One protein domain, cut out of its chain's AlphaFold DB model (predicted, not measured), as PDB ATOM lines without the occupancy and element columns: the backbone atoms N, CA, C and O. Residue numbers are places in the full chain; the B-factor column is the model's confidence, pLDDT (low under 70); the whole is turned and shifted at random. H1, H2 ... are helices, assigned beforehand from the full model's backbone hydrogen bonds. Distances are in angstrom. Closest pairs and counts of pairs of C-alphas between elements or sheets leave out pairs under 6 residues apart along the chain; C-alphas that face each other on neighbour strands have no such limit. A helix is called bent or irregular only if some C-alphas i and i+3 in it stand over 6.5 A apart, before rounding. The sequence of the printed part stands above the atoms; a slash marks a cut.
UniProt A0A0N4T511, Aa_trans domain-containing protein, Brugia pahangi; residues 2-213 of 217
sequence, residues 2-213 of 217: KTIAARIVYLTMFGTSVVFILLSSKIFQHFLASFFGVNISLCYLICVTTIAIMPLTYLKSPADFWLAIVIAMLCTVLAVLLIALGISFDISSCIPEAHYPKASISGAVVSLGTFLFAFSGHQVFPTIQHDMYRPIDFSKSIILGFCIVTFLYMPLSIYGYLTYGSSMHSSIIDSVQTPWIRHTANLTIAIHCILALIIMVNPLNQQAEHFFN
ATOM      1  N   LYS A   2      29.707 -19.845 -69.751       76.62
ATOM      2  CA  LYS A   2      29.268 -20.853 -68.755       76.62
ATOM      3  C   LYS A   2      29.971 -20.749 -67.386       76.62
ATOM      4  O   LYS A   2      29.316 -20.777 -66.354       76.62
ATOM      5  N   THR A   3      31.286 -20.533 -67.370       82.12
ATOM      6  CA  THR A   3      32.088 -20.373 -66.141       82.12
ATOM      7  C   THR A   3      31.793 -19.090 -65.363       82.12
ATOM      8  O   THR A   3      31.870 -19.093 -64.140       82.12
ATOM      9  N   ILE A   4      31.447 -17.996 -66.047       87.31
ATOM     10  CA  ILE A   4      31.092 -16.725 -65.394       87.31
ATOM     11  C   ILE A   4      29.726 -16.862 -64.718       87.31
ATOM     12  O   ILE A   4      29.592 -16.511 -63.551       87.31
ATOM     13  N   ALA A   5      28.745 -17.440 -65.420       84.44
ATOM     14  CA  ALA A   5      27.420 -17.704 -64.864       84.44
ATOM     15  C   ALA A   5      27.494 -18.599 -63.617       84.44
ATOM     16  O   ALA A   5      26.913 -18.258 -62.592       84.44
ATOM     17  N   ALA A   6      28.284 -19.678 -63.663       82.56
ATOM     18  CA  ALA A   6      28.487 -20.557 -62.512       82.56
ATOM     19  C   ALA A   6      29.045 -19.802 -61.291       82.56
ATOM     20  O   ALA A   6      28.505 -19.910 -60.195       82.56
ATOM     21  N   ARG A   7      30.071 -18.958 -61.479       84.75
ATOM     22  CA  ARG A   7      30.644 -18.146 -60.388       84.75
ATOM     23  C   ARG A   7      29.625 -17.190 -59.761       84.75
ATOM     24  O   ARG A   7      29.618 -17.038 -58.544       84.75
ATOM     25  N   ILE A   8      28.769 -16.566 -60.571       88.06
ATOM     26  CA  ILE A   8      27.711 -15.661 -60.087       88.06
ATOM     27  C   ILE A   8      26.660 -16.430 -59.278       88.06
ATOM     28  O   ILE A   8      26.228 -15.956 -58.226       88.06
ATOM     29  N   VAL A   9      26.281 -17.626 -59.734       86.06
ATOM     30  CA  VAL A   9      25.351 -18.495 -59.004       86.06
ATOM     31  C   VAL A   9      25.939 -18.879 -57.648       86.06
ATOM     32  O   VAL A   9      25.264 -18.718 -56.636       86.06
ATOM     33  N   TYR A  10      27.211 -19.280 -57.587       83.25
ATOM     34  CA  TYR A  10      27.852 -19.647 -56.317       83.25
ATOM     35  C   TYR A  10      27.969 -18.476 -55.353       83.25
ATOM     36  O   TYR A  10      27.701 -18.636 -54.164       83.25
ATOM     37  N   LEU A  11      28.303 -17.287 -55.858       86.81
ATOM     38  CA  LEU A  11      28.321 -16.081 -55.039       86.81
ATOM     39  C   LEU A  11      26.930 -15.777 -54.464       86.81
ATOM     40  O   LEU A  11      26.811 -15.463 -53.282       86.81
ATOM     41  N   THR A  12      25.884 -15.920 -55.282       87.62
ATOM     42  CA  THR A  12      24.492 -15.747 -54.846       87.62
ATOM     43  C   THR A  12      24.124 -16.765 -53.768       87.62
ATOM     44  O   THR A  12      23.623 -16.383 -52.718       87.62
ATOM     45  N   MET A  13      24.419 -18.049 -53.981       84.62
ATOM     46  CA  MET A  13      24.101 -19.115 -53.023       84.62
ATOM     47  C   MET A  13      24.837 -18.957 -51.693       84.62
ATOM     48  O   MET A  13      24.240 -19.142 -50.629       84.62
ATOM     49  N   PHE A  14      26.114 -18.574 -51.738       84.81
ATOM     50  CA  PHE A  14      26.879 -18.237 -50.544       84.81
ATOM     51  C   PHE A  14      26.243 -17.054 -49.802       84.81
ATOM     52  O   PHE A  14      25.980 -17.150 -48.605       84.81
ATOM     53  N   GLY A  15      25.919 -15.972 -50.519       88.69
ATOM     54  CA  GLY A  15      25.251 -14.800 -49.950       88.69
ATOM     55  C   GLY A  15      23.920 -15.145 -49.277       88.69
ATOM     56  O   GLY A  15      23.693 -14.754 -48.134       88.69
ATOM     57  N   THR A  16      23.068 -15.938 -49.929       87.06
ATOM     58  CA  THR A  16      21.792 -16.369 -49.339       87.06
ATOM     59  C   THR A  16      22.002 -17.255 -48.110       87.06
ATOM     60  O   THR A  16      21.292 -17.101 -47.117       87.06
ATOM     61  N   SER A  17      23.012 -18.132 -48.122       85.19
ATOM     62  CA  SER A  17      23.359 -18.966 -46.960       85.19
ATOM     63  C   SER A  17      23.773 -18.108 -45.762       85.19
ATOM     64  O   SER A  17      23.313 -18.338 -44.645       85.19
ATOM     65  N   VAL A  18      24.577 -17.065 -45.999       87.62
ATOM     66  CA  VAL A  18      24.957 -16.089 -44.969       87.62
ATOM     67  C   VAL A  18      23.722 -15.389 -44.395       87.62
ATOM     68  O   VAL A  18      23.601 -15.292 -43.176       87.62
ATOM     69  N   VAL A  19      22.773 -14.953 -45.232       88.44
ATOM     70  CA  VAL A  19      21.531 -14.304 -44.766       88.44
ATOM     71  C   VAL A  19      20.705 -15.236 -43.875       88.44
ATOM     72  O   VAL A  19      20.259 -14.814 -42.808       88.44
ATOM     73  N   PHE A  20      20.534 -16.504 -44.254       86.12
ATOM     74  CA  PHE A  20      19.797 -17.468 -43.429       86.12
ATOM     75  C   PHE A  20      20.499 -17.784 -42.107       86.12
ATOM     76  O   PHE A  20      19.824 -17.878 -41.080       86.12
ATOM     77  N   ILE A  21      21.832 -17.887 -42.092       86.56
ATOM     78  CA  ILE A  21      22.596 -18.059 -40.847       86.56
ATOM     79  C   ILE A  21      22.437 -16.826 -39.950       86.56
ATOM     80  O   ILE A  21      22.159 -16.975 -38.759       86.56
ATOM     81  N   LEU A  22      22.569 -15.615 -40.501       88.50
ATOM     82  CA  LEU A  22      22.405 -14.364 -39.756       88.50
ATOM     83  C   LEU A  22      21.008 -14.252 -39.140       88.50
ATOM     84  O   LEU A  22      20.885 -13.954 -37.952       88.50
ATOM     85  N   LEU A  23      19.963 -14.525 -39.925       85.38
ATOM     86  CA  LEU A  23      18.579 -14.456 -39.464       85.38
ATOM     87  C   LEU A  23      18.297 -15.503 -38.379       85.38
ATOM     88  O   LEU A  23      17.766 -15.159 -37.324       85.38
ATOM     89  N   SER A  24      18.732 -16.748 -38.586       84.69
ATOM     90  CA  SER A  24      18.585 -17.826 -37.595       84.69
ATOM     91  C   SER A  24      19.312 -17.490 -36.288       84.69
ATOM     92  O   SER A  24      18.747 -17.642 -35.206       84.69
ATOM     93  N   SER A  25      20.529 -16.942 -36.382       87.25
ATOM     94  CA  SER A  25      21.329 -16.531 -35.220       87.25
ATOM     95  C   SER A  25      20.677 -15.381 -34.453       87.25
ATOM     96  O   SER A  25      20.653 -15.403 -33.224       87.25
ATOM     97  N   LYS A  26      20.110 -14.391 -35.159       85.69
ATOM     98  CA  LYS A  26      19.382 -13.273 -34.540       85.69
ATOM     99  C   LYS A  26      18.131 -13.770 -33.811       85.69
ATOM    100  O   LYS A  26      17.868 -13.343 -32.689       85.69
ATOM    101  N   ILE A  27      17.379 -14.696 -34.409       81.44
ATOM    102  CA  ILE A  27      16.195 -15.275 -33.760       81.44
ATOM    103  C   ILE A  27      16.602 -16.063 -32.512       81.44
ATOM    104  O   ILE A  27      15.987 -15.900 -31.460       81.44
ATOM    105  N   PHE A  28      17.675 -16.853 -32.591       82.75
ATOM    106  CA  PHE A  28      18.187 -17.593 -31.440       82.75
ATOM    107  C   PHE A  28      18.691 -16.664 -30.325       82.75
ATOM    108  O   PHE A  28      18.438 -16.916 -29.150       82.75
ATOM    109  N   GLN A  29      19.313 -15.535 -30.682       86.12
ATOM    110  CA  GLN A  29      19.692 -14.489 -29.730       86.12
ATOM    111  C   GLN A  29      18.472 -13.928 -28.991       86.12
ATOM    112  O   GLN A  29      18.476 -13.862 -27.763       86.12
ATOM    113  N   HIS A  30      17.412 -13.562 -29.720       81.31
ATOM    114  CA  HIS A  30      16.168 -13.076 -29.117       81.31
ATOM    115  C   HIS A  30      15.499 -14.133 -28.236       81.31
ATOM    116  O   HIS A  30      14.967 -13.800 -27.178       81.31
ATOM    117  N   PHE A  31      15.536 -15.400 -28.647       81.38
ATOM    118  CA  PHE A  31      15.003 -16.508 -27.863       81.38
ATOM    119  C   PHE A  31      15.762 -16.679 -26.538       81.38
ATOM    120  O   PHE A  31      15.137 -16.706 -25.479       81.38
ATOM    121  N   LEU A  32      17.099 -16.706 -26.572       84.06
ATOM    122  CA  LEU A  32      17.938 -16.790 -25.370       84.06
ATOM    123  C   LEU A  32      17.721 -15.609 -24.421       84.06
ATOM    124  O   LEU A  32      17.553 -15.810 -23.217       84.06
ATOM    125  N   ALA A  33      17.666 -14.392 -24.963       84.62
ATOM    126  CA  ALA A  33      17.430 -13.190 -24.176       84.62
ATOM    127  C   ALA A  33      16.039 -13.201 -23.519       84.62
ATOM    128  O   ALA A  33      15.909 -12.862 -22.347       84.62
ATOM    129  N   SER A  34      15.002 -13.619 -24.252       79.56
ATOM    130  CA  SER A  34      13.614 -13.550 -23.783       79.56
ATOM    131  C   SER A  34      13.218 -14.680 -22.832       79.56
ATOM    132  O   SER A  34      12.424 -14.440 -21.929       79.56
ATOM    133  N   PHE A  35      13.715 -15.903 -23.041       80.94
ATOM    134  CA  PHE A  35      13.322 -17.074 -22.244       80.94
ATOM    135  C   PHE A  35      14.310 -17.395 -21.124       80.94
ATOM    136  O   PHE A  35      13.896 -17.821 -20.050       80.94
ATOM    137  N   PHE A  36      15.608 -17.192 -21.364       83.88
ATOM    138  CA  PHE A  36      16.666 -17.547 -20.414       83.88
ATOM    139  C   PHE A  36      17.350 -16.325 -19.789       83.88
ATOM    140  O   PHE A  36      18.176 -16.489 -18.896       83.88
ATOM    141  N   GLY A  37      17.040 -15.104 -20.243       85.19
ATOM    142  CA  GLY A  37      17.692 -13.880 -19.763       85.19
ATOM    143  C   GLY A  37      19.171 -13.772 -20.150       85.19
ATOM    144  O   GLY A  37      19.892 -12.947 -19.591       85.19
ATOM    145  N   VAL A  38      19.649 -14.603 -21.087       87.31
ATOM    146  CA  VAL A  38      21.065 -14.665 -21.476       87.31
ATOM    147  C   VAL A  38      21.294 -13.845 -22.742       87.31
ATOM    148  O   VAL A  38      20.798 -14.183 -23.816       87.31
ATOM    149  N   ASN A  39      22.114 -12.801 -22.636       86.00
ATOM    150  CA  ASN A  39      22.510 -11.967 -23.769       86.00
ATOM    151  C   ASN A  39      23.885 -12.390 -24.297       86.00
ATOM    152  O   ASN A  39      24.919 -11.915 -23.832       86.00
ATOM    153  N   ILE A  40      23.895 -13.285 -25.283       86.75
ATOM    154  CA  ILE A  40      25.109 -13.661 -26.022       86.75
ATOM    155  C   ILE A  40      25.281 -12.706 -27.207       86.75
ATOM    156  O   ILE A  40      24.297 -12.274 -27.811       86.75
ATOM    157  N   SER A  41      26.522 -12.361 -27.561       89.19
ATOM    158  CA  SER A  41      26.776 -11.548 -28.753       89.19
ATOM    159  C   SER A  41      26.408 -12.315 -30.032       89.19
ATOM    160  O   SER A  41      26.627 -13.525 -30.142       89.19
ATOM    161  N   LEU A  42      25.885 -11.594 -31.028       87.12
ATOM    162  CA  LEU A  42      25.512 -12.177 -32.319       87.12
ATOM    163  C   LEU A  42      26.708 -12.866 -33.002       87.12
ATOM    164  O   LEU A  42      26.531 -13.891 -33.648       87.12
ATOM    165  N   CYS A  43      27.927 -12.350 -32.813       89.00
ATOM    166  CA  CYS A  43      29.145 -12.912 -33.399       89.00
ATOM    167  C   CYS A  43      29.398 -14.356 -32.937       89.00
ATOM    168  O   CYS A  43      29.607 -15.234 -33.772       89.00
ATOM    169  N   TYR A  44      29.296 -14.627 -31.631       89.19
ATOM    170  CA  TYR A  44      29.443 -15.990 -31.114       89.19
ATOM    171  C   TYR A  44      28.285 -16.889 -31.551       89.19
ATOM    172  O   TYR A  44      28.501 -18.046 -31.908       89.19
ATOM    173  N   LEU A  45      27.059 -16.355 -31.570       87.81
ATOM    174  CA  LEU A  45      25.880 -17.122 -31.970       87.81
ATOM    175  C   LEU A  45      25.893 -17.532 -33.440       87.81
ATOM    176  O   LEU A  45      25.416 -18.619 -33.747       87.81
ATOM    177  N   ILE A  46      26.475 -16.719 -34.324       89.69
ATOM    178  CA  ILE A  46      26.690 -17.099 -35.723       89.69
ATOM    179  C   ILE A  46      27.552 -18.358 -35.795       89.69
ATOM    180  O   ILE A  46      27.138 -19.332 -36.416       89.69
ATOM    181  N   CYS A  47      28.696 -18.389 -35.104       90.06
ATOM    182  CA  CYS A  47      29.571 -19.563 -35.092       90.06
ATOM    183  C   CYS A  47      28.855 -20.808 -34.554       90.06
ATOM    184  O   CYS A  47      28.923 -21.871 -35.169       90.06
ATOM    185  N   VAL A  48      28.134 -20.671 -33.437       87.12
ATOM    186  CA  VAL A  48      27.376 -21.776 -32.827       87.12
ATOM    187  C   VAL A  48      26.293 -22.291 -33.775       87.12
ATOM    188  O   VAL A  48      26.192 -23.495 -33.996       87.12
ATOM    189  N   THR A  49      25.517 -21.389 -34.377       85.31
ATOM    190  CA  THR A  49      24.433 -21.733 -35.308       85.31
ATOM    191  C   THR A  49      24.982 -22.415 -36.559       85.31
ATOM    192  O   THR A  49      24.432 -23.420 -36.999       85.31
ATOM    193  N   THR A  50      26.105 -21.937 -37.105       87.38
ATOM    194  CA  THR A  50      26.771 -22.583 -38.242       87.38
ATOM    195  C   THR A  50      27.219 -24.001 -37.900       87.38
ATOM    196  O   THR A  50      26.902 -24.917 -38.652       87.38
ATOM    197  N   ILE A  51      27.899 -24.205 -36.766       87.62
ATOM    198  CA  ILE A  51      28.352 -25.538 -36.337       87.62
ATOM    199  C   ILE A  51      27.156 -26.474 -36.110       87.62
ATOM    200  O   ILE A  51      27.217 -27.643 -36.478       87.62
ATOM    201  N   ALA A  52      26.059 -25.961 -35.548       85.12
ATOM    202  CA  ALA A  52      24.853 -26.742 -35.292       85.12
ATOM    203  C   ALA A  52      24.109 -27.146 -36.576       85.12
ATOM    204  O   ALA A  52      23.592 -28.259 -36.651       85.12
ATOM    205  N   ILE A  53      24.055 -26.272 -37.590       81.94
ATOM    206  CA  ILE A  53      23.362 -26.565 -38.855       81.94
ATOM    207  C   ILE A  53      24.244 -27.370 -39.820       81.94
ATOM    208  O   ILE A  53      23.720 -28.153 -40.606       81.94
ATOM    209  N   MET A  54      25.572 -27.241 -39.746       83.00
ATOM    210  CA  MET A  54      26.531 -27.978 -40.580       83.00
ATOM    211  C   MET A  54      26.208 -29.478 -40.747       83.00
ATOM    212  O   MET A  54      26.098 -29.905 -41.896       83.00
ATOM    213  N   PRO A  55      25.968 -30.281 -39.688       79.88
ATOM    214  CA  PRO A  55      25.612 -31.692 -39.854       79.88
ATOM    215  C   PRO A  55      24.313 -31.903 -40.643       79.88
ATOM    216  O   PRO A  55      24.207 -32.869 -41.393       79.88
ATOM    217  N   LEU A  56      23.344 -30.991 -40.519       76.38
ATOM    218  CA  LEU A  56      22.075 -31.053 -41.250       76.38
ATOM    219  C   LEU A  56      22.240 -30.717 -42.737       76.38
ATOM    220  O   LEU A  56      21.408 -31.118 -43.541       76.38
ATOM    221  N   THR A  57      23.303 -30.005 -43.121       76.75
ATOM    222  CA  THR A  57      23.575 -29.722 -44.540       76.75
ATOM    223  C   THR A  57      24.079 -30.945 -45.304       76.75
ATOM    224  O   THR A  57      23.932 -30.986 -46.519       76.75
ATOM    225  N   TYR A  58      24.618 -31.959 -44.619       72.62
ATOM    226  CA  TYR A  58      25.062 -33.219 -45.235       72.62
ATOM    227  C   TYR A  58      23.925 -34.224 -45.466       72.62
ATOM    228  O   TYR A  58      24.173 -35.375 -45.819       72.62
ATOM    229  N   LEU A  59      22.680 -33.821 -45.212       64.75
ATOM    230  CA  LEU A  59      21.511 -34.635 -45.511       64.75
ATOM    231  C   LEU A  59      21.286 -34.696 -47.035       64.75
ATOM    232  O   LEU A  59      21.485 -33.705 -47.732       64.75
ATOM    233  N   LYS A  60      20.867 -35.876 -47.511       59.88
ATOM    234  CA  LYS A  60      20.543 -36.224 -48.910       59.88
ATOM    235  C   LYS A  60      19.588 -35.254 -49.637       59.88
ATOM    236  O   LYS A  60      18.951 -34.394 -49.033       59.88
ATOM    237  N   SER A  61      19.464 -35.461 -50.954       64.88
ATOM    238  CA  SER A  61      18.648 -34.681 -51.905       64.88
ATOM    239  C   SER A  61      17.227 -34.339 -51.402       64.88
ATOM    240  O   SER A  61      16.619 -35.144 -50.693       64.88
ATOM    241  N   PRO A  62      16.632 -33.194 -51.811       60.56
ATOM    242  CA  PRO A  62      15.284 -32.767 -51.413       60.56
ATOM    243  C   PRO A  62      14.167 -33.808 -51.596       60.56
ATOM    244  O   PRO A  62      13.187 -33.766 -50.848       60.56
ATOM    245  N   ALA A  63      14.307 -34.748 -52.540       59.53
ATOM    246  CA  ALA A  63      13.396 -35.885 -52.702       59.53
ATOM    247  C   ALA A  63      13.263 -36.759 -51.435       59.53
ATOM    248  O   ALA A  63      12.162 -37.210 -51.113       59.53
ATOM    249  N   ASP A  64      14.350 -36.944 -50.682       67.81
ATOM    250  CA  ASP A  64      14.377 -37.785 -49.477       67.81
ATOM    251  C   ASP A  64      13.801 -37.066 -48.240       67.81
ATOM    252  O   ASP A  64      13.404 -37.710 -47.267       67.81
ATOM    253  N   PHE A  65      13.669 -35.732 -48.289       71.19
ATOM    254  CA  PHE A  65      13.185 -34.890 -47.184       71.19
ATOM    255  C   PHE A  65      11.945 -34.067 -47.548       71.19
ATOM    256  O   PHE A  65      11.781 -32.933 -47.092       71.19
ATOM    257  N   TRP A  66      11.016 -34.635 -48.320       78.31
ATOM    258  CA  TRP A  66       9.770 -33.950 -48.700       78.31
ATOM    259  C   TRP A  66       8.981 -33.402 -47.493       78.31
ATOM    260  O   TRP A  66       8.360 -32.343 -47.573       78.31
ATOM    261  N   LEU A  67       9.054 -34.081 -46.342       83.06
ATOM    262  CA  LEU A  67       8.417 -33.647 -45.098       83.06
ATOM    263  C   LEU A  67       9.015 -32.331 -44.572       83.06
ATOM    264  O   LEU A  67       8.268 -31.473 -44.108       83.06
ATOM    265  N   ALA A  68      10.330 -32.126 -44.703       82.56
ATOM    266  CA  ALA A  68      10.975 -30.861 -44.351       82.56
ATOM    267  C   ALA A  68      10.438 -29.705 -45.207       82.56
ATOM    268  O   ALA A  68      10.182 -28.624 -44.683       82.56
ATOM    269  N   ILE A  69      10.185 -29.951 -46.499       84.88
ATOM    270  CA  ILE A  69       9.582 -28.968 -47.411       84.88
ATOM    271  C   ILE A  69       8.166 -28.616 -46.945       84.88
ATOM    272  O   ILE A  69       7.821 -27.440 -46.838       84.88
ATOM    273  N   VAL A  70       7.347 -29.621 -46.620       89.75
ATOM    274  CA  VAL A  70       5.972 -29.404 -46.143       89.75
ATOM    275  C   VAL A  70       5.952 -28.618 -44.835       89.75
ATOM    276  O   VAL A  70       5.208 -27.643 -44.731       89.75
ATOM    277  N   ILE A  71       6.796 -28.977 -43.865       91.00
ATOM    278  CA  ILE A  71       6.913 -28.224 -42.610       91.00
ATOM    279  C   ILE A  71       7.365 -26.790 -42.889       91.00
ATOM    280  O   ILE A  71       6.749 -25.859 -42.378       91.00
ATOM    281  N   ALA A  72       8.378 -26.587 -43.735       91.00
ATOM    282  CA  ALA A  72       8.863 -25.252 -44.073       91.00
ATOM    283  C   ALA A  72       7.762 -24.375 -44.694       91.00
ATOM    284  O   ALA A  72       7.655 -23.203 -44.332       91.00
ATOM    285  N   MET A  73       6.926 -24.935 -45.578       91.69
ATOM    286  CA  MET A  73       5.783 -24.230 -46.173       91.69
ATOM    287  C   MET A  73       4.712 -23.884 -45.133       91.69
ATOM    288  O   MET A  73       4.232 -22.751 -45.100       91.69
ATOM    289  N   LEU A  74       4.353 -24.834 -44.262       95.00
ATOM    290  CA  LEU A  74       3.388 -24.601 -43.184       95.00
ATOM    291  C   LEU A  74       3.880 -23.522 -42.219       95.00
ATOM    292  O   LEU A  74       3.102 -22.656 -41.825       95.00
ATOM    293  N   CYS A  75       5.175 -23.527 -41.895       95.06
ATOM    294  CA  CYS A  75       5.807 -22.479 -41.110       95.06
ATOM    295  C   CYS A  75       5.662 -21.106 -41.786       95.06
ATOM    296  O   CYS A  75       5.235 -20.154 -41.138       95.06
ATOM    297  N   THR A  76       5.939 -20.982 -43.088       94.25
ATOM    298  CA  THR A  76       5.755 -19.703 -43.800       94.25
ATOM    299  C   THR A  76       4.310 -19.219 -43.729       94.25
ATOM    300  O   THR A  76       4.071 -18.061 -43.393       94.25
ATOM    301  N   VAL A  77       3.340 -20.096 -44.009       95.94
ATOM    302  CA  VAL A  77       1.914 -19.735 -43.983       95.94
ATOM    303  C   VAL A  77       1.487 -19.310 -42.580       95.94
ATOM    304  O   VAL A  77       0.875 -18.256 -42.422       95.94
ATOM    305  N   LEU A  78       1.856 -20.078 -41.552       97.06
ATOM    306  CA  LEU A  78       1.550 -19.745 -40.163       97.06
ATOM    307  C   LEU A  78       2.170 -18.404 -39.754       97.06
ATOM    308  O   LEU A  78       1.493 -17.586 -39.137       97.06
ATOM    309  N   ALA A  79       3.426 -18.148 -40.123       95.88
ATOM    310  CA  ALA A  79       4.085 -16.880 -39.835       95.88
ATOM    311  C   ALA A  79       3.364 -15.701 -40.503       95.88
ATOM    312  O   ALA A  79       3.092 -14.707 -39.837       95.88
ATOM    313  N   VAL A  80       2.993 -15.822 -41.783       96.81
ATOM    314  CA  VAL A  80       2.233 -14.786 -42.506       96.81
ATOM    315  C   VAL A  80       0.896 -14.501 -41.817       96.81
ATOM    316  O   VAL A  80       0.562 -13.337 -41.605       96.81
ATOM    317  N   LEU A  81       0.159 -15.541 -41.413       97.50
ATOM    318  CA  LEU A  81      -1.118 -15.391 -40.707       97.50
ATOM    319  C   LEU A  81      -0.949 -14.723 -39.335       97.50
ATOM    320  O   LEU A  81      -1.713 -13.821 -38.998       97.50
ATOM    321  N   LEU A  82       0.065 -15.125 -38.563       97.62
ATOM    322  CA  LEU A  82       0.376 -14.519 -37.267       97.62
ATOM    323  C   LEU A  82       0.745 -13.041 -37.414       97.62
ATOM    324  O   LEU A  82       0.229 -12.207 -36.675       97.62
ATOM    325  N   ILE A  83       1.599 -12.701 -38.382       97.12
ATOM    326  CA  ILE A  83       2.001 -11.312 -38.635       97.12
ATOM    327  C   ILE A  83       0.788 -10.487 -39.075       97.12
ATOM    328  O   ILE A  83       0.587  -9.394 -38.554       97.12
ATOM    329  N   ALA A  84      -0.054 -11.007 -39.973       97.88
ATOM    330  CA  ALA A  84      -1.277 -10.326 -40.394       97.88
ATOM    331  C   ALA A  84      -2.238 -10.081 -39.217       97.88
ATOM    332  O   ALA A  84      -2.817  -8.999 -39.104       97.88
ATOM    333  N   LEU A  85      -2.377 -11.053 -38.310       97.88
ATOM    334  CA  LEU A  85      -3.162 -10.897 -37.085       97.88
ATOM    335  C   LEU A  85      -2.570  -9.815 -36.173       97.88
ATOM    336  O   LEU A  85      -3.308  -8.968 -35.681       97.88
ATOM    337  N   GLY A  86      -1.247  -9.810 -35.996       97.25
ATOM    338  CA  GLY A  86      -0.538  -8.798 -35.210       97.25
ATOM    339  C   GLY A  86      -0.750  -7.388 -35.752       97.25
ATOM    340  O   GLY A  86      -1.183  -6.512 -35.013       97.25
ATOM    341  N   ILE A  87      -0.566  -7.200 -37.062       97.44
ATOM    342  CA  ILE A  87      -0.857  -5.928 -37.741       97.44
ATOM    343  C   ILE A  87      -2.312  -5.507 -37.503       97.44
ATOM    344  O   ILE A  87      -2.579  -4.340 -37.232       97.44
ATOM    345  N   SER A  88      -3.254  -6.455 -37.545       97.44
ATOM    346  CA  SER A  88      -4.676  -6.161 -37.338       97.44
ATOM    347  C   SER A  88      -4.987  -5.621 -35.942       97.44
ATOM    348  O   SER A  88      -5.876  -4.782 -35.803       97.44
ATOM    349  N   PHE A  89      -4.260  -6.065 -34.915       96.88
ATOM    350  CA  PHE A  89      -4.380  -5.508 -33.564       96.88
ATOM    351  C   PHE A  89      -3.735  -4.128 -33.443       96.88
ATOM    352  O   PHE A  89      -4.218  -3.292 -32.680       96.88
ATOM    353  N   ASP A  90      -2.702  -3.870 -34.237       96.00
ATOM    354  CA  ASP A  90      -1.922  -2.642 -34.167       96.00
ATOM    355  C   ASP A  90      -2.559  -1.481 -34.971       96.00
ATOM    356  O   ASP A  90      -2.244  -0.320 -34.699       96.00
ATOM    357  N   ILE A  91      -3.501  -1.757 -35.896       95.12
ATOM    358  CA  ILE A  91      -4.170  -0.760 -36.769       95.12
ATOM    359  C   ILE A  91      -4.630   0.484 -36.004       95.12
ATOM    360  O   ILE A  91      -4.296   1.606 -36.386       95.12
ATOM    361  N   SER A  92      -5.445   0.294 -34.962       93.44
ATOM    362  CA  SER A  92      -6.170   1.396 -34.316       93.44
ATOM    363  C   SER A  92      -5.235   2.390 -33.637       93.44
ATOM    364  O   SER A  92      -5.585   3.557 -33.488       93.44
ATOM    365  N   SER A  93      -4.052   1.919 -33.243       93.56
ATOM    366  CA  SER A  93      -3.061   2.696 -32.507       93.56
ATOM    367  C   SER A  93      -1.943   3.218 -33.409       93.56
ATOM    368  O   SER A  93      -1.414   4.291 -33.145       93.56
ATOM    369  N   CYS A  94      -1.585   2.493 -34.476       94.56
ATOM    370  CA  CYS A  94      -0.419   2.826 -35.299       94.56
ATOM    371  C   CYS A  94      -0.754   3.659 -36.542       94.56
ATOM    372  O   CYS A  94       0.035   4.531 -36.895       94.56
ATOM    373  N   ILE A  95      -1.917   3.455 -37.184       94.00
ATOM    374  CA  ILE A  95      -2.288   4.224 -38.389       94.00
ATOM    375  C   ILE A  95      -2.305   5.743 -38.143       94.00
ATOM    376  O   ILE A  95      -1.787   6.464 -38.997       94.00
ATOM    377  N   PRO A  96      -2.858   6.263 -37.026       94.56
ATOM    378  CA  PRO A  96      -2.875   7.707 -36.776       94.56
ATOM    379  C   PRO A  96      -1.477   8.336 -36.688       94.56
ATOM    380  O   PRO A  96      -1.303   9.492 -37.064       94.56
ATOM    381  N   GLU A  97      -0.486   7.563 -36.240       92.75
ATOM    382  CA  GLU A  97       0.908   7.990 -36.066       92.75
ATOM    383  C   GLU A  97       1.793   7.641 -37.280       92.75
ATOM    384  O   GLU A  97       2.985   7.959 -37.315       92.75
ATOM    385  N   ALA A  98       1.241   6.967 -38.295       93.81
ATOM    386  CA  ALA A  98       2.002   6.478 -39.436       93.81
ATOM    387  C   ALA A  98       2.414   7.627 -40.370       93.81
ATOM    388  O   ALA A  98       1.590   8.289 -41.002       93.81
ATOM    389  N   HIS A  99       3.725   7.816 -40.525       95.06
ATOM    390  CA  HIS A  99       4.292   8.778 -41.466       95.06
ATOM    391  C   HIS A  99       4.877   8.083 -42.704       95.06
ATOM    392  O   HIS A  99       5.678   7.150 -42.578       95.06
ATOM    393  N   TYR A 100       4.544   8.580 -43.900       94.12
ATOM    394  CA  TYR A 100       4.961   8.008 -45.185       94.12
ATOM    395  C   TYR A 100       5.985   8.906 -45.893       94.12
ATOM    396  O   TYR A 100       5.618   9.950 -46.440       94.12
ATOM    397  N   PRO A 101       7.276   8.531 -45.907       89.88
ATOM    398  CA  PRO A 101       8.303   9.333 -46.555       89.88
ATOM    399  C   PRO A 101       8.144   9.315 -48.081       89.88
ATOM    400  O   PRO A 101       7.661   8.347 -48.673       89.88
ATOM    401  N   LYS A 102       8.603  10.384 -48.740       92.75
ATOM    402  CA  LYS A 102       8.675  10.429 -50.207       92.75
ATOM    403  C   LYS A 102       9.655   9.375 -50.719       92.75
ATOM    404  O   LYS A 102      10.694   9.131 -50.105       92.75
ATOM    405  N   ALA A 103       9.347   8.802 -51.880       90.56
ATOM    406  CA  ALA A 103      10.240   7.864 -52.545       90.56
ATOM    407  C   ALA A 103      11.602   8.523 -52.828       90.56
ATOM    408  O   ALA A 103      11.674   9.636 -53.351       90.56
ATOM    409  N   SER A 104      12.678   7.820 -52.485       94.31
ATOM    410  CA  SER A 104      14.054   8.219 -52.771       94.31
ATOM    411  C   SER A 104      14.703   7.206 -53.709       94.31
ATOM    412  O   SER A 104      14.358   6.024 -53.696       94.31
ATOM    413  N   ILE A 105      15.664   7.658 -54.519       95.00
ATOM    414  CA  ILE A 105      16.394   6.774 -55.442       95.00
ATOM    415  C   ILE A 105      17.155   5.699 -54.658       95.00
ATOM    416  O   ILE A 105      17.102   4.525 -55.011       95.00
ATOM    417  N   SER A 106      17.817   6.081 -53.563       93.31
ATOM    418  CA  SER A 106      18.515   5.134 -52.690       93.31
ATOM    419  C   SER A 106      17.559   4.097 -52.098       93.31
ATOM    420  O   SER A 106      17.854   2.904 -52.146       93.31
ATOM    421  N   GLY A 107      16.388   4.524 -51.613       90.94
ATOM    422  CA  GLY A 107      15.349   3.625 -51.113       90.94
ATOM    423  C   GLY A 107      14.832   2.667 -52.186       90.94
ATOM    424  O   GLY A 107      14.685   1.478 -51.916       90.94
ATOM    425  N   ALA A 108      14.632   3.154 -53.413       92.50
ATOM    426  CA  ALA A 108      14.197   2.337 -54.544       92.50
ATOM    427  C   ALA A 108      15.233   1.271 -54.945       92.50
ATOM    428  O   ALA A 108      14.869   0.147 -55.280       92.50
ATOM    429  N   VAL A 109      16.529   1.589 -54.888       95.44
ATOM    430  CA  VAL A 109      17.598   0.619 -55.185       95.44
ATOM    431  C   VAL A 109      17.661  -0.477 -54.118       95.44
ATOM    432  O   VAL A 109      17.766  -1.658 -54.450       95.44
ATOM    433  N   VAL A 110      17.553  -0.110 -52.837       92.06
ATOM    434  CA  VAL A 110      17.552  -1.080 -51.730       92.06
ATOM    435  C   VAL A 110      16.305  -1.970 -51.770       92.06
ATOM    436  O   VAL A 110      16.410  -3.189 -51.588       92.06
ATOM    437  N   SER A 111      15.130  -1.399 -52.053       92.06
ATOM    438  CA  SER A 111      13.889  -2.173 -52.168       92.06
ATOM    439  C   SER A 111      13.912  -3.109 -53.373       92.06
ATOM    440  O   SER A 111      13.502  -4.261 -53.242       92.06
ATOM    441  N   LEU A 112      14.474  -2.678 -54.508       94.06
ATOM    442  CA  LEU A 112      14.686  -3.537 -55.671       94.06
ATOM    443  C   LEU A 112      15.588  -4.729 -55.328       94.06
ATOM    444  O   LEU A 112      15.246  -5.859 -55.661       94.06
ATOM    445  N   GLY A 113      16.707  -4.508 -54.631       92.50
ATOM    446  CA  GLY A 113      17.590  -5.594 -54.196       92.50
ATOM    447  C   GLY A 113      16.881  -6.597 -53.280       92.50
ATOM    448  O   GLY A 113      16.996  -7.805 -53.477       92.50
ATOM    449  N   THR A 114      16.081  -6.098 -52.335       91.12
ATOM    450  CA  THR A 114      15.270  -6.933 -51.432       91.12
ATOM    451  C   THR A 114      14.215  -7.732 -52.200       91.12
ATOM    452  O   THR A 114      14.043  -8.923 -51.954       91.12
ATOM    453  N   PHE A 115      13.548  -7.110 -53.176       92.44
ATOM    454  CA  PHE A 115      12.557  -7.764 -54.031       92.44
ATOM    455  C   PHE A 115      13.193  -8.860 -54.895       92.44
ATOM    456  O   PHE A 115      12.711  -9.989 -54.920       92.44
ATOM    457  N   LEU A 116      14.316  -8.564 -55.555       92.25
ATOM    458  CA  LEU A 116      15.052  -9.543 -56.357       92.25
ATOM    459  C   LEU A 116      15.543 -10.720 -55.508       92.25
ATOM    460  O   LEU A 116      15.470 -11.860 -55.956       92.25
ATOM    461  N   PHE A 117      16.004 -10.458 -54.283       89.06
ATOM    462  CA  PHE A 117      16.384 -11.502 -53.337       89.06
ATOM    463  C   PHE A 117      15.188 -12.376 -52.932       89.06
ATOM    464  O   PHE A 117      15.291 -13.598 -52.981       89.06
ATOM    465  N   ALA A 118      14.043 -11.770 -52.602       90.69
ATOM    466  CA  ALA A 118      12.832 -12.481 -52.177       90.69
ATOM    467  C   ALA A 118      12.262 -13.422 -53.255       90.69
ATOM    468  O   ALA A 118      11.665 -14.443 -52.923       90.69
ATOM    469  N   PHE A 119      12.465 -13.089 -54.532       90.75
ATOM    470  CA  PHE A 119      12.056 -13.895 -55.686       90.75
ATOM    471  C   PHE A 119      13.218 -14.687 -56.315       90.75
ATOM    472  O   PHE A 119      13.080 -15.256 -57.402       90.75
ATOM    473  N   SER A 120      14.368 -14.752 -55.640       86.81
ATOM    474  CA  SER A 120      15.515 -15.547 -56.074       86.81
ATOM    475  C   SER A 120      15.368 -17.002 -55.626       86.81
ATOM    476  O   SER A 120      15.110 -17.298 -54.464       86.81
ATOM    477  N   GLY A 121      15.566 -17.931 -56.553       82.44
ATOM    478  CA  GLY A 121      15.565 -19.374 -56.279       82.44
ATOM    479  C   GLY A 121      15.932 -20.227 -57.492       82.44
ATOM    480  O   GLY A 121      15.912 -21.452 -57.431       82.44
ATOM    481  N   HIS A 122      16.290 -19.594 -58.606       87.12
ATOM    482  CA  HIS A 122      16.521 -20.257 -59.885       87.12
ATOM    483  C   HIS A 122      17.711 -21.226 -59.853       87.12
ATOM    484  O   HIS A 122      17.759 -22.171 -60.635       87.12
ATOM    485  N   GLN A 123      18.648 -21.029 -58.927       85.06
ATOM    486  CA  GLN A 123      19.801 -21.898 -58.719       85.06
ATOM    487  C   GLN A 123      19.434 -23.333 -58.313       85.06
ATOM    488  O   GLN A 123      20.179 -24.253 -58.632       85.06
ATOM    489  N   VAL A 124      18.296 -23.538 -57.634       83.88
ATOM    490  CA  VAL A 124      17.866 -24.870 -57.172       83.88
ATOM    491  C   VAL A 124      16.895 -25.544 -58.143       83.88
ATOM    492  O   VAL A 124      16.548 -26.710 -57.967       83.88
ATOM    493  N   PHE A 125      16.468 -24.838 -59.193       88.62
ATOM    494  CA  PHE A 125      15.492 -25.333 -60.163       88.62
ATOM    495  C   PHE A 125      15.922 -26.619 -60.872       88.62
ATOM    496  O   PHE A 125      15.074 -27.502 -60.978       88.62
ATOM    497  N   PRO A 126      17.187 -26.792 -61.310       86.44
ATOM    498  CA  PRO A 126      17.605 -28.040 -61.941       86.44
ATOM    499  C   PRO A 126      17.470 -29.247 -61.008       86.44
ATOM    500  O   PRO A 126      16.957 -30.280 -61.431       86.44
ATOM    501  N   THR A 127      17.867 -29.106 -59.738       82.94
ATOM    502  CA  THR A 127      17.734 -30.163 -58.726       82.94
ATOM    503  C   THR A 127      16.266 -30.475 -58.459       82.94
ATOM    504  O   THR A 127      15.872 -31.632 -58.509       82.94
ATOM    505  N   ILE A 128      15.426 -29.448 -58.274       85.25
ATOM    506  CA  ILE A 128      13.980 -29.635 -58.080       85.25
ATOM    507  C   ILE A 128      13.360 -30.342 -59.287       85.25
ATOM    508  O   ILE A 128      12.609 -31.294 -59.114       85.25
ATOM    509  N   GLN A 129      13.667 -29.899 -60.508       90.44
ATOM    510  CA  GLN A 129      13.125 -30.494 -61.725       90.44
ATOM    511  C   GLN A 129      13.568 -31.952 -61.895       90.44
ATOM    512  O   GLN A 129      12.772 -32.766 -62.356       90.44
ATOM    513  N   HIS A 130      14.814 -32.272 -61.541       87.12
ATOM    514  CA  HIS A 130      15.331 -33.638 -61.577       87.12
ATOM    515  C   HIS A 130      14.632 -34.544 -60.554       87.12
ATOM    516  O   HIS A 130      14.278 -35.671 -60.889       87.12
ATOM    517  N   ASP A 131      14.357 -34.018 -59.359       84.69
ATOM    518  CA  ASP A 131      13.714 -34.737 -58.254       84.69
ATOM    519  C   ASP A 131      12.179 -34.859 -58.413       84.69
ATOM    520  O   ASP A 131      11.520 -35.594 -57.675       84.69
ATOM    521  N   MET A 132      11.567 -34.155 -59.373       88.56
ATOM    522  CA  MET A 132      10.128 -34.250 -59.637       88.56
ATOM    523  C   MET A 132       9.741 -35.614 -60.218       88.56
ATOM    524  O   MET A 132      10.288 -36.054 -61.224       88.56
ATOM    525  N   TYR A 133       8.655 -36.203 -59.705       89.56
ATOM    526  CA  TYR A 133       8.051 -37.415 -60.283       89.56
ATOM    527  C   TYR A 133       7.700 -37.262 -61.779       89.56
ATOM    528  O   TYR A 133       7.789 -38.214 -62.553       89.56
ATOM    529  N   ARG A 134       7.301 -36.051 -62.203       94.12
ATOM    530  CA  ARG A 134       7.065 -35.683 -63.611       94.12
ATOM    531  C   ARG A 134       7.809 -34.386 -63.968       94.12
ATOM    532  O   ARG A 134       7.209 -33.314 -63.892       94.12
ATOM    533  N   PRO A 135       9.072 -34.453 -64.430       93.75
ATOM    534  CA  PRO A 135       9.882 -33.266 -64.747       93.75
ATOM    535  C   PRO A 135       9.297 -32.358 -65.845       93.75
ATOM    536  O   PRO A 135       9.631 -31.177 -65.920       93.75
ATOM    537  N   ILE A 136       8.413 -32.897 -66.696       95.50
ATOM    538  CA  ILE A 136       7.686 -32.153 -67.743       95.50
ATOM    539  C   ILE A 136       6.720 -31.107 -67.156       95.50
ATOM    540  O   ILE A 136       6.445 -30.091 -67.791       95.50
ATOM    541  N   ASP A 137       6.219 -31.322 -65.936       96.25
ATOM    542  CA  ASP A 137       5.266 -30.421 -65.282       96.25
ATOM    543  C   ASP A 137       5.955 -29.275 -64.515       96.25
ATOM    544  O   ASP A 137       5.272 -28.417 -63.956       96.25
ATOM    545  N   PHE A 138       7.293 -29.204 -64.534       94.88
ATOM    546  CA  PHE A 138       8.089 -28.213 -63.799       94.88
ATOM    547  C   PHE A 138       7.620 -26.768 -64.019       94.88
ATOM    548  O   PHE A 138       7.433 -26.025 -63.056       94.88
ATOM    549  N   SER A 139       7.329 -26.381 -65.265       95.44
ATOM    550  CA  SER A 139       6.845 -25.030 -65.581       95.44
ATOM    551  C   SER A 139       5.527 -24.691 -64.875       95.44
ATOM    552  O   SER A 139       5.338 -23.565 -64.423       95.44
ATOM    553  N   LYS A 140       4.614 -25.661 -64.737       96.25
ATOM    554  CA  LYS A 140       3.345 -25.460 -64.019       96.25
ATOM    555  C   LYS A 140       3.607 -25.274 -62.525       96.25
ATOM    556  O   LYS A 140       3.030 -24.378 -61.911       96.25
ATOM    557  N   SER A 141       4.509 -26.081 -61.963       94.31
ATOM    558  CA  SER A 141       4.900 -26.014 -60.555       94.31
ATOM    559  C   SER A 141       5.552 -24.680 -60.192       94.31
ATOM    560  O   SER A 141       5.164 -24.084 -59.188       94.31
ATOM    561  N   ILE A 142       6.481 -24.163 -61.008       94.38
ATOM    562  CA  ILE A 142       7.122 -22.869 -60.714       94.38
ATOM    563  C   ILE A 142       6.140 -21.703 -60.824       94.38
ATOM    564  O   ILE A 142       6.165 -20.825 -59.967       94.38
ATOM    565  N   ILE A 143       5.252 -21.698 -61.828       96.00
ATOM    566  CA  ILE A 143       4.259 -20.627 -61.995       96.00
ATOM    567  C   ILE A 143       3.349 -20.593 -60.769       96.00
ATOM    568  O   ILE A 143       3.165 -19.536 -60.170       96.00
ATOM    569  N   LEU A 144       2.844 -21.756 -60.351       95.69
ATOM    570  CA  LEU A 144       2.021 -21.866 -59.153       95.69
ATOM    571  C   LEU A 144       2.776 -21.395 -57.901       95.69
ATOM    572  O   LEU A 144       2.240 -20.597 -57.134       95.69
ATOM    573  N   GLY A 145       4.022 -21.840 -57.714       93.12
ATOM    574  CA  GLY A 145       4.853 -21.450 -56.574       93.12
ATOM    575  C   GLY A 145       5.071 -19.938 -56.493       93.12
ATOM    576  O   GLY A 145       4.830 -19.333 -55.450       93.12
ATOM    577  N   PHE A 146       5.447 -19.302 -57.605       94.50
ATOM    578  CA  PHE A 146       5.642 -17.853 -57.660       94.50
ATOM    579  C   PHE A 146       4.346 -17.064 -57.459       94.50
ATOM    580  O   PHE A 146       4.364 -16.032 -56.784       94.50
ATOM    581  N   CYS A 147       3.217 -17.547 -57.985       96.44
ATOM    582  CA  CYS A 147       1.909 -16.960 -57.702       96.44
ATOM    583  C   CYS A 147       1.609 -16.989 -56.198       96.44
ATOM    584  O   CYS A 147       1.296 -15.947 -55.627       96.44
ATOM    585  N   ILE A 148       1.762 -18.146 -55.544       95.19
ATOM    586  CA  ILE A 148       1.515 -18.296 -54.102       95.19
ATOM    587  C   ILE A 148       2.411 -17.350 -53.295       95.19
ATOM    588  O   ILE A 148       1.906 -16.598 -52.465       95.19
ATOM    589  N   VAL A 149       3.721 -17.329 -53.567       93.69
ATOM    590  CA  VAL A 149       4.667 -16.438 -52.871       93.69
ATOM    591  C   VAL A 149       4.277 -14.970 -53.047       93.69
ATOM    592  O   VAL A 149       4.263 -14.216 -52.077       93.69
ATOM    593  N   THR A 150       3.876 -14.567 -54.254       95.12
ATOM    594  CA  THR A 150       3.415 -13.195 -54.520       95.12
ATOM    595  C   THR A 150       2.184 -12.842 -53.683       95.12
ATOM    596  O   THR A 150       2.145 -11.768 -53.080       95.12
ATOM    597  N   PHE A 151       1.204 -13.746 -53.594       96.19
ATOM    598  CA  PHE A 151      -0.007 -13.546 -52.792       96.19
ATOM    599  C   PHE A 151       0.239 -13.579 -51.281       96.19
ATOM    600  O   PHE A 151      -0.541 -12.993 -50.536       96.19
ATOM    601  N   LEU A 152       1.312 -14.217 -50.815       94.50
ATOM    602  CA  LEU A 152       1.715 -14.158 -49.411       94.50
ATOM    603  C   LEU A 152       2.471 -12.860 -49.097       94.50
ATOM    604  O   LEU A 152       2.195 -12.209 -48.093       94.50
ATOM    605  N   TYR A 153       3.420 -12.470 -49.951       93.12
ATOM    606  CA  TYR A 153       4.345 -11.375 -49.657       93.12
ATOM    607  C   TYR A 153       3.735 -10.001 -49.917       93.12
ATOM    608  O   TYR A 153       3.862  -9.111 -49.074       93.12
ATOM    609  N   MET A 154       3.082  -9.806 -51.067       94.94
ATOM    610  CA  MET A 154       2.642  -8.471 -51.487       94.94
ATOM    611  C   MET A 154       1.550  -7.903 -50.573       94.94
ATOM    612  O   MET A 154       1.740  -6.791 -50.076       94.94
ATOM    613  N   PRO A 155       0.453  -8.628 -50.267       96.69
ATOM    614  CA  PRO A 155      -0.583  -8.105 -49.381       96.69
ATOM    615  C   PRO A 155      -0.057  -7.835 -47.973       96.69
ATOM    616  O   PRO A 155      -0.341  -6.780 -47.419       96.69
ATOM    617  N   LEU A 156       0.758  -8.741 -47.419       96.69
ATOM    618  CA  LEU A 156       1.328  -8.571 -46.082       96.69
ATOM    619  C   LEU A 156       2.258  -7.350 -46.012       96.69
ATOM    620  O   LEU A 156       2.191  -6.582 -45.055       96.69
ATOM    621  N   SER A 157       3.089  -7.143 -47.037       95.19
ATOM    622  CA  SER A 157       4.008  -6.000 -47.109       95.19
ATOM    623  C   SER A 157       3.257  -4.674 -47.220       95.19
ATOM    624  O   SER A 157       3.586  -3.722 -46.517       95.19
ATOM    625  N   ILE A 158       2.220  -4.617 -48.067       96.00
ATOM    626  CA  ILE A 158       1.348  -3.440 -48.184       96.00
ATOM    627  C   ILE A 158       0.651  -3.182 -46.848       96.00
ATOM    628  O   ILE A 158       0.656  -2.054 -46.362       96.00
ATOM    629  N   TYR A 159       0.095  -4.225 -46.232       96.81
ATOM    630  CA  TYR A 159      -0.655  -4.108 -44.989       96.81
ATOM    631  C   TYR A 159       0.210  -3.601 -43.827       96.81
ATOM    632  O   TYR A 159      -0.184  -2.678 -43.113       96.81
ATOM    633  N   GLY A 160       1.422  -4.144 -43.682       96.81
ATOM    634  CA  GLY A 160       2.392  -3.675 -42.697       96.81
ATOM    635  C   GLY A 160       2.836  -2.238 -42.951       96.81
ATOM    636  O   GLY A 160       2.831  -1.428 -42.028       96.81
ATOM    637  N   TYR A 161       3.155  -1.889 -44.201       95.50
ATOM    638  CA  TYR A 161       3.580  -0.530 -44.534       95.50
ATOM    639  C   TYR A 161       2.480   0.505 -44.268       95.50
ATOM    640  O   TYR A 161       2.772   1.548 -43.692       95.50
ATOM    641  N   LEU A 162       1.221   0.205 -44.606       96.81
ATOM    642  CA  LEU A 162       0.068   1.069 -44.309       96.81
ATOM    643  C   LEU A 162      -0.239   1.194 -42.809       96.81
ATOM    644  O   LEU A 162      -0.949   2.108 -42.407       96.81
ATOM    645  N   THR A 163       0.250   0.273 -41.981       97.06
ATOM    646  CA  THR A 163      -0.002   0.309 -40.535       97.06
ATOM    647  C   THR A 163       1.120   1.013 -39.780       97.06
ATOM    648  O   THR A 163       0.846   1.811 -38.891       97.06
ATOM    649  N   TYR A 164       2.381   0.751 -40.140       96.69
ATOM    650  CA  TYR A 164       3.546   1.250 -39.398       96.69
ATOM    651  C   TYR A 164       4.274   2.421 -40.079       96.69
ATOM    652  O   TYR A 164       5.039   3.134 -39.426       96.69
ATOM    653  N   GLY A 165       4.089   2.625 -41.387       94.44
ATOM    654  CA  GLY A 165       4.785   3.657 -42.157       94.44
ATOM    655  C   GLY A 165       6.311   3.602 -41.995       94.44
ATOM    656  O   GLY A 165       6.938   2.550 -42.116       94.44
ATOM    657  N   SER A 166       6.923   4.754 -41.711       93.12
ATOM    658  CA  SER A 166       8.376   4.893 -41.494       93.12
ATOM    659  C   SER A 166       8.892   4.356 -40.155       93.12
ATOM    660  O   SER A 166      10.105   4.252 -39.994       93.12
ATOM    661  N   SER A 167       8.010   3.966 -39.231       93.38
ATOM    662  CA  SER A 167       8.393   3.345 -37.953       93.38
ATOM    663  C   SER A 167       8.656   1.839 -38.076       93.38
ATOM    664  O   SER A 167       9.028   1.193 -37.099       93.38
ATOM    665  N   MET A 168       8.467   1.263 -39.267       93.25
ATOM    666  CA  MET A 168       8.707  -0.154 -39.521       93.25
ATOM    667  C   MET A 168      10.197  -0.499 -39.368       93.25
ATOM    668  O   MET A 168      11.075   0.136 -39.957       93.25
ATOM    669  N   HIS A 169      10.486  -1.549 -38.604       92.19
ATOM    670  CA  HIS A 169      11.827  -2.111 -38.485       92.19
ATOM    671  C   HIS A 169      12.241  -2.865 -39.762       92.19
ATOM    672  O   HIS A 169      11.433  -3.146 -40.645       92.19
ATOM    673  N   SER A 170      13.518  -3.255 -39.851       87.25
ATOM    674  CA  SER A 170      14.033  -4.046 -40.981       87.25
ATOM    675  C   SER A 170      13.341  -5.405 -41.147       87.25
ATOM    676  O   SER A 170      13.297  -5.938 -42.252       87.25
ATOM    677  N   SER A 171      12.790  -5.954 -40.061       89.50
ATOM    678  CA  SER A 171      11.871  -7.089 -40.079       89.50
ATOM    679  C   SER A 171      10.473  -6.618 -39.691       89.50
ATOM    680  O   SER A 171      10.284  -5.981 -38.653       89.50
ATOM    681  N   ILE A 172       9.470  -6.997 -40.486       92.81
ATOM    682  CA  ILE A 172       8.062  -6.720 -40.175       92.81
ATOM    683  C   ILE A 172       7.625  -7.384 -38.861       92.81
ATOM    684  O   ILE A 172       6.806  -6.833 -38.136       92.81
ATOM    685  N   ILE A 173       8.224  -8.528 -38.511       93.25
ATOM    686  CA  ILE A 173       7.934  -9.259 -37.270       93.25
ATOM    687  C   ILE A 173       8.323  -8.412 -36.057       93.25
ATOM    688  O   ILE A 173       7.566  -8.327 -35.094       93.25
ATOM    689  N   ASP A 174       9.472  -7.734 -36.133       91.38
ATOM    690  CA  ASP A 174       9.968  -6.857 -35.066       91.38
ATOM    691  C   ASP A 174       9.101  -5.592 -34.909       91.38
ATOM    692  O   ASP A 174       9.126  -4.971 -33.850       91.38
ATOM    693  N   SER A 175       8.310  -5.243 -35.934       94.69
ATOM    694  CA  SER A 175       7.391  -4.091 -35.929       94.69
ATOM    695  C   SER A 175       6.046  -4.383 -35.258       94.69
ATOM    696  O   SER A 175       5.373  -3.447 -34.837       94.69
ATOM    697  N   VAL A 176       5.664  -5.661 -35.134       95.88
ATOM    698  CA  VAL A 176       4.434  -6.070 -34.441       95.88
ATOM    699  C   VAL A 176       4.566  -5.783 -32.946       95.88
ATOM    700  O   VAL A 176       5.496  -6.261 -32.289       95.88
ATOM    701  N   GLN A 177       3.609  -5.037 -32.397       94.69
ATOM    702  CA  GLN A 177       3.625  -4.585 -31.004       94.69
ATOM    703  C   GLN A 177       3.236  -5.698 -30.030       94.69
ATOM    704  O   GLN A 177       3.689  -5.719 -28.886       94.69
ATOM    705  N   THR A 178       2.436  -6.664 -30.486       94.12
ATOM    706  CA  THR A 178       1.968  -7.789 -29.670       94.12
ATOM    707  C   THR A 178       3.090  -8.821 -29.425       94.12
ATOM    708  O   THR A 178       3.439  -9.574 -30.345       94.12
ATOM    709  N   PRO A 179       3.639  -8.956 -28.194       91.31
ATOM    710  CA  PRO A 179       4.870  -9.721 -27.972       91.31
ATOM    711  C   PRO A 179       4.744 -11.216 -28.276       91.31
ATOM    712  O   PRO A 179       5.623 -11.790 -28.913       91.31
ATOM    713  N   TRP A 180       3.651 -11.863 -27.862       91.12
ATOM    714  CA  TRP A 180       3.478 -13.305 -28.065       91.12
ATOM    715  C   TRP A 180       3.359 -13.673 -29.554       91.12
ATOM    716  O   TRP A 180       3.927 -14.682 -29.978       91.12
ATOM    717  N   ILE A 181       2.700 -12.827 -30.361       94.81
ATOM    718  CA  ILE A 181       2.622 -12.983 -31.823       94.81
ATOM    719  C   ILE A 181       4.022 -12.877 -32.411       94.81
ATOM    720  O   ILE A 181       4.448 -13.763 -33.150       94.81
ATOM    721  N   ARG A 182       4.765 -11.832 -32.027       91.94
ATOM    722  CA  ARG A 182       6.139 -11.608 -32.478       91.94
ATOM    723  C   ARG A 182       7.050 -12.793 -32.162       91.94
ATOM    724  O   ARG A 182       7.759 -13.268 -33.045       91.94
ATOM    725  N   HIS A 183       7.026 -13.306 -30.930       89.56
ATOM    726  CA  HIS A 183       7.855 -14.450 -30.534       89.56
ATOM    727  C   HIS A 183       7.491 -15.727 -31.302       89.56
ATOM    728  O   HIS A 183       8.384 -16.429 -31.777       89.56
ATOM    729  N   THR A 184       6.197 -15.998 -31.485       91.62
ATOM    730  CA  THR A 184       5.723 -17.191 -32.207       91.62
ATOM    731  C   THR A 184       6.052 -17.112 -33.700       91.62
ATOM    732  O   THR A 184       6.544 -18.082 -34.279       91.62
ATOM    733  N   ALA A 185       5.848 -15.949 -34.326       93.50
ATOM    734  CA  ALA A 185       6.209 -15.716 -35.722       93.50
ATOM    735  C   ALA A 185       7.725 -15.838 -35.940       93.50
ATOM    736  O   ALA A 185       8.148 -16.518 -36.873       93.50
ATOM    737  N   ASN A 186       8.543 -15.271 -35.044       89.81
ATOM    738  CA  ASN A 186       9.998 -15.420 -35.091       89.81
ATOM    739  C   ASN A 186      10.429 -16.888 -34.996       89.81
ATOM    740  O   ASN A 186      11.223 -17.336 -35.819       89.81
ATOM    741  N   LEU A 187       9.886 -17.660 -34.050       88.44
ATOM    742  CA  LEU A 187      10.206 -19.087 -33.926       88.44
ATOM    743  C   LEU A 187       9.837 -19.860 -35.198       88.44
ATOM    744  O   LEU A 187      10.621 -20.665 -35.700       88.44
ATOM    745  N   THR A 188       8.658 -19.579 -35.745       92.25
ATOM    746  CA  THR A 188       8.159 -20.237 -36.952       92.25
ATOM    747  C   THR A 188       9.043 -19.923 -38.166       92.25
ATOM    748  O   THR A 188       9.389 -20.823 -38.932       92.25
ATOM    749  N   ILE A 189       9.475 -18.668 -38.315       91.50
ATOM    750  CA  ILE A 189      10.404 -18.256 -39.374       91.50
ATOM    751  C   ILE A 189      11.802 -18.844 -39.166       91.50
ATOM    752  O   ILE A 189      12.422 -19.242 -40.146       91.50
ATOM    753  N   ALA A 190      12.289 -18.990 -37.930       86.69
ATOM    754  CA  ALA A 190      13.562 -19.671 -37.684       86.69
ATOM    755  C   ALA A 190      13.531 -21.126 -38.156       86.69
ATOM    756  O   ALA A 190      14.452 -21.561 -38.846       86.69
ATOM    757  N   ILE A 191      12.463 -21.863 -37.834       86.94
ATOM    758  CA  ILE A 191      12.292 -23.245 -38.298       86.94
ATOM    759  C   ILE A 191      12.268 -23.280 -39.830       86.94
ATOM    760  O   ILE A 191      13.003 -24.059 -40.433       86.94
ATOM    761  N   HIS A 192      11.494 -22.393 -40.465       91.12
ATOM    762  CA  HIS A 192      11.483 -22.259 -41.921       91.12
ATOM    763  C   HIS A 192      12.888 -22.011 -42.493       91.12
ATOM    764  O   HIS A 192      13.292 -22.712 -43.414       91.12
ATOM    765  N   CYS A 193      13.647 -21.054 -41.950       88.81
ATOM    766  CA  CYS A 193      14.977 -20.706 -42.446       88.81
ATOM    767  C   CYS A 193      15.974 -21.862 -42.331       88.81
ATOM    768  O   CYS A 193      16.749 -22.074 -43.259       88.81
ATOM    769  N   ILE A 194      15.945 -22.625 -41.234       83.25
ATOM    770  CA  ILE A 194      16.810 -23.800 -41.064       83.25
ATOM    771  C   ILE A 194      16.477 -24.857 -42.125       83.25
ATOM    772  O   ILE A 194      17.375 -25.346 -42.805       83.25
ATOM    773  N   LEU A 195      15.191 -25.170 -42.313       86.31
ATOM    774  CA  LEU A 195      14.752 -26.161 -43.301       86.31
ATOM    775  C   LEU A 195      15.030 -25.702 -44.742       86.31
ATOM    776  O   LEU A 195      15.490 -26.488 -45.568       86.31
ATOM    777  N   ALA A 196      14.817 -24.419 -45.041       87.12
ATOM    778  CA  ALA A 196      15.123 -23.824 -46.337       87.12
ATOM    779  C   ALA A 196      16.631 -23.813 -46.634       87.12
ATOM    780  O   ALA A 196      17.032 -24.040 -47.776       87.12
ATOM    781  N   LEU A 197      17.475 -23.593 -45.618       84.94
ATOM    782  CA  LEU A 197      18.930 -23.633 -45.769       84.94
ATOM    783  C   LEU A 197      19.415 -25.027 -46.188       84.94
ATOM    784  O   LEU A 197      20.249 -25.113 -47.084       84.94
ATOM    785  N   ILE A 198      18.864 -26.105 -45.617       80.69
ATOM    786  CA  ILE A 198      19.216 -27.485 -46.003       80.69
ATOM    787  C   ILE A 198      18.979 -27.699 -47.508       80.69
ATOM    788  O   ILE A 198      19.869 -28.154 -48.222       80.69
ATOM    789  N   ILE A 199      17.816 -27.277 -48.015       80.38
ATOM    790  CA  ILE A 199      17.457 -27.400 -49.438       80.38
ATOM    791  C   ILE A 199      18.397 -26.564 -50.314       80.38
ATOM    792  O   ILE A 199      18.842 -27.002 -51.374       80.38
ATOM    793  N   MET A 200      18.690 -25.341 -49.879       81.50
ATOM    794  CA  MET A 200      19.473 -24.396 -50.664       81.50
ATOM    795  C   MET A 200      20.957 -24.753 -50.734       81.50
ATOM    796  O   MET A 200      21.595 -24.454 -51.740       81.50
ATOM    797  N   VAL A 201      21.518 -25.365 -49.693       80.06
ATOM    798  CA  VAL A 201      22.934 -25.754 -49.662       80.06
ATOM    799  C   VAL A 201      23.179 -27.040 -50.459       80.06
ATOM    800  O   VAL A 201      24.294 -27.248 -50.930       80.06
ATOM    801  N   ASN A 202      22.150 -27.853 -50.722       78.81
ATOM    802  CA  ASN A 202      22.306 -29.126 -51.429       78.81
ATOM    803  C   ASN A 202      23.067 -29.022 -52.776       78.81
ATOM    804  O   ASN A 202      24.053 -29.739 -52.939       78.81
ATOM    805  N   PRO A 203      22.749 -28.102 -53.714       77.38
ATOM    806  CA  PRO A 203      23.525 -27.998 -54.954       77.38
ATOM    807  C   PRO A 203      24.974 -27.531 -54.736       77.38
ATOM    808  O   PRO A 203      25.852 -27.901 -55.513       77.38
ATOM    809  N   LEU A 204      25.246 -26.742 -53.684       77.44
ATOM    810  CA  LEU A 204      26.620 -26.375 -53.314       77.44
ATOM    811  C   LEU A 204      27.396 -27.598 -52.818       77.44
ATOM    812  O   LEU A 204      28.552 -27.776 -53.195       77.44
ATOM    813  N   ASN A 205      26.758 -28.446 -52.011       78.81
ATOM    814  CA  ASN A 205      27.369 -29.666 -51.490       78.81
ATOM    815  C   ASN A 205      27.648 -30.673 -52.610       78.81
ATOM    816  O   ASN A 205      28.791 -31.101 -52.751       78.81
ATOM    817  N   GLN A 206      26.673 -30.936 -53.486       75.88
ATOM    818  CA  GLN A 206      26.847 -31.809 -54.658       75.88
ATOM    819  C   GLN A 206      28.008 -31.357 -55.554       75.88
ATOM    820  O   GLN A 206      28.761 -32.161 -56.107       75.88
ATOM    821  N   GLN A 207      28.185 -30.045 -55.700       74.81
ATOM    822  CA  GLN A 207      29.289 -29.499 -56.472       74.81
ATOM    823  C   GLN A 207      30.632 -29.607 -55.737       74.81
ATOM    824  O   GLN A 207      31.648 -29.902 -56.372       74.81
ATOM    825  N   ALA A 208      30.665 -29.352 -54.428       76.94
ATOM    826  CA  ALA A 208      31.867 -29.544 -53.624       76.94
ATOM    827  C   ALA A 208      32.324 -31.009 -53.692       76.94
ATOM    828  O   ALA A 208      33.496 -31.268 -53.950       76.94
ATOM    829  N   GLU A 209      31.399 -31.961 -53.577       77.25
ATOM    830  CA  GLU A 209      31.667 -33.391 -53.749       77.25
ATOM    831  C   GLU A 209      32.269 -33.702 -55.119       77.25
ATOM    832  O   GLU A 209      33.316 -34.343 -55.192       77.25
ATOM    833  N   HIS A 210      31.683 -33.174 -56.200       77.25
ATOM    834  CA  HIS A 210      32.231 -33.333 -57.549       77.25
ATOM    835  C   HIS A 210      33.633 -32.714 -57.685       77.25
ATOM    836  O   HIS A 210      34.475 -33.226 -58.419       77.25
ATOM    837  N   PHE A 211      33.913 -31.596 -57.011       80.50
ATOM    838  CA  PHE A 211      35.241 -30.978 -57.030       80.50
ATOM    839  C   PHE A 211      36.282 -31.820 -56.278       80.50
ATOM    840  O   PHE A 211      37.429 -31.912 -56.713       80.50
ATOM    841  N   PHE A 212      35.882 -32.451 -55.172       82.06
ATOM    842  CA  PHE A 212      36.746 -33.279 -54.329       82.06
ATOM    843  C   PHE A 212      36.719 -34.780 -54.678       82.06
ATOM    844  O   PHE A 212      37.380 -35.558 -53.992       82.06
ATOM    845  N   ASN A 213      36.000 -35.200 -55.729       79.50
ATOM    846  CA  ASN A 213      35.729 -36.611 -56.058       79.50
ATOM    847  C   ASN A 213      35.172 -37.420 -54.866       79.50
ATOM    848  O   ASN A 213      35.445 -38.615 -54.731       79.50
TER     849      ASN A 213
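Overview. This is residues 2 to 213 of the 217 residues of the protein "Aa_trans domain-containing protein" of Brugia pahangi (UniProt A0A0N4T511). Four long helices, H1, H8a, H3 and H6, stand neighbour by neighbour in an open C, its two ends H1 and H6 apart, with H4 at the opening. H2 crosses H1, short H7 packs on H8a, H5 lies by the start of H6, and residues 208 to 213 stick out at the end of the bent H8. The printed part has 212 residues with eight named helices, H1 to H8 along the chain, and no named strand: all helix. It is compact, with a radius of gyration of the C-alphas of 18.8 A, and spans 60 by 41 by 34 A.

Arrangement. Start with H1, residues 2 to 36: it touches H8a, residues 179 to 200, at a shallow tilt of 32 degrees, the closest C-alphas, of Ser 24 and Ala 190, 5.4 A apart. Its residues 21 to 29 alone touch H2, residues 42 to 57, closest at C-alphas 25 and 46, 5.4 A. H3, residues 62 to 97, touches H8a, closest at C-alphas 72 and 192, 4.5 A. H3 also touches residues 152 to 164 of H6, residues 135 to 167, closest at C-alphas 95 and 163, 5.0 A. H4, residues 105 to 118, touches no helix; H5, residues 122 to 131, and H3 only just touch, only at their ends, with 3 pairs of C-alphas within 8 A. H7, residues 172 to 175, touches H8a, closest at C-alphas 173 and 182, 5.6 A. Every O i to N i+4 pair is within hydrogen-bond range in H1, H4 and both arms of H8; H2 has 9 of 12, H3 26 of 32, H5 4 of 6 and H6 23 of 29, and H7 is too short for one.

Along the chain. Find C-alpha 2 at (29.268, -20.853, -68.755); from there H1 runs 50.1 A. By its hydrogen bonds H8, residues 179 to 212, was assigned as one helix, but it is bent, C-alphas 200 and 203 being 6.9 A apart; its arm H8b, residues 203 to 212, ends with C-alpha 212 at (36.746, -33.279, -54.329).

Size, cuts and confidence. The farthest C-alphas, of Pro 96 and Asn 213, are 61.9 A apart. The printed part has no cut and no long link; residues 59 to 64 have pLDDT under 70.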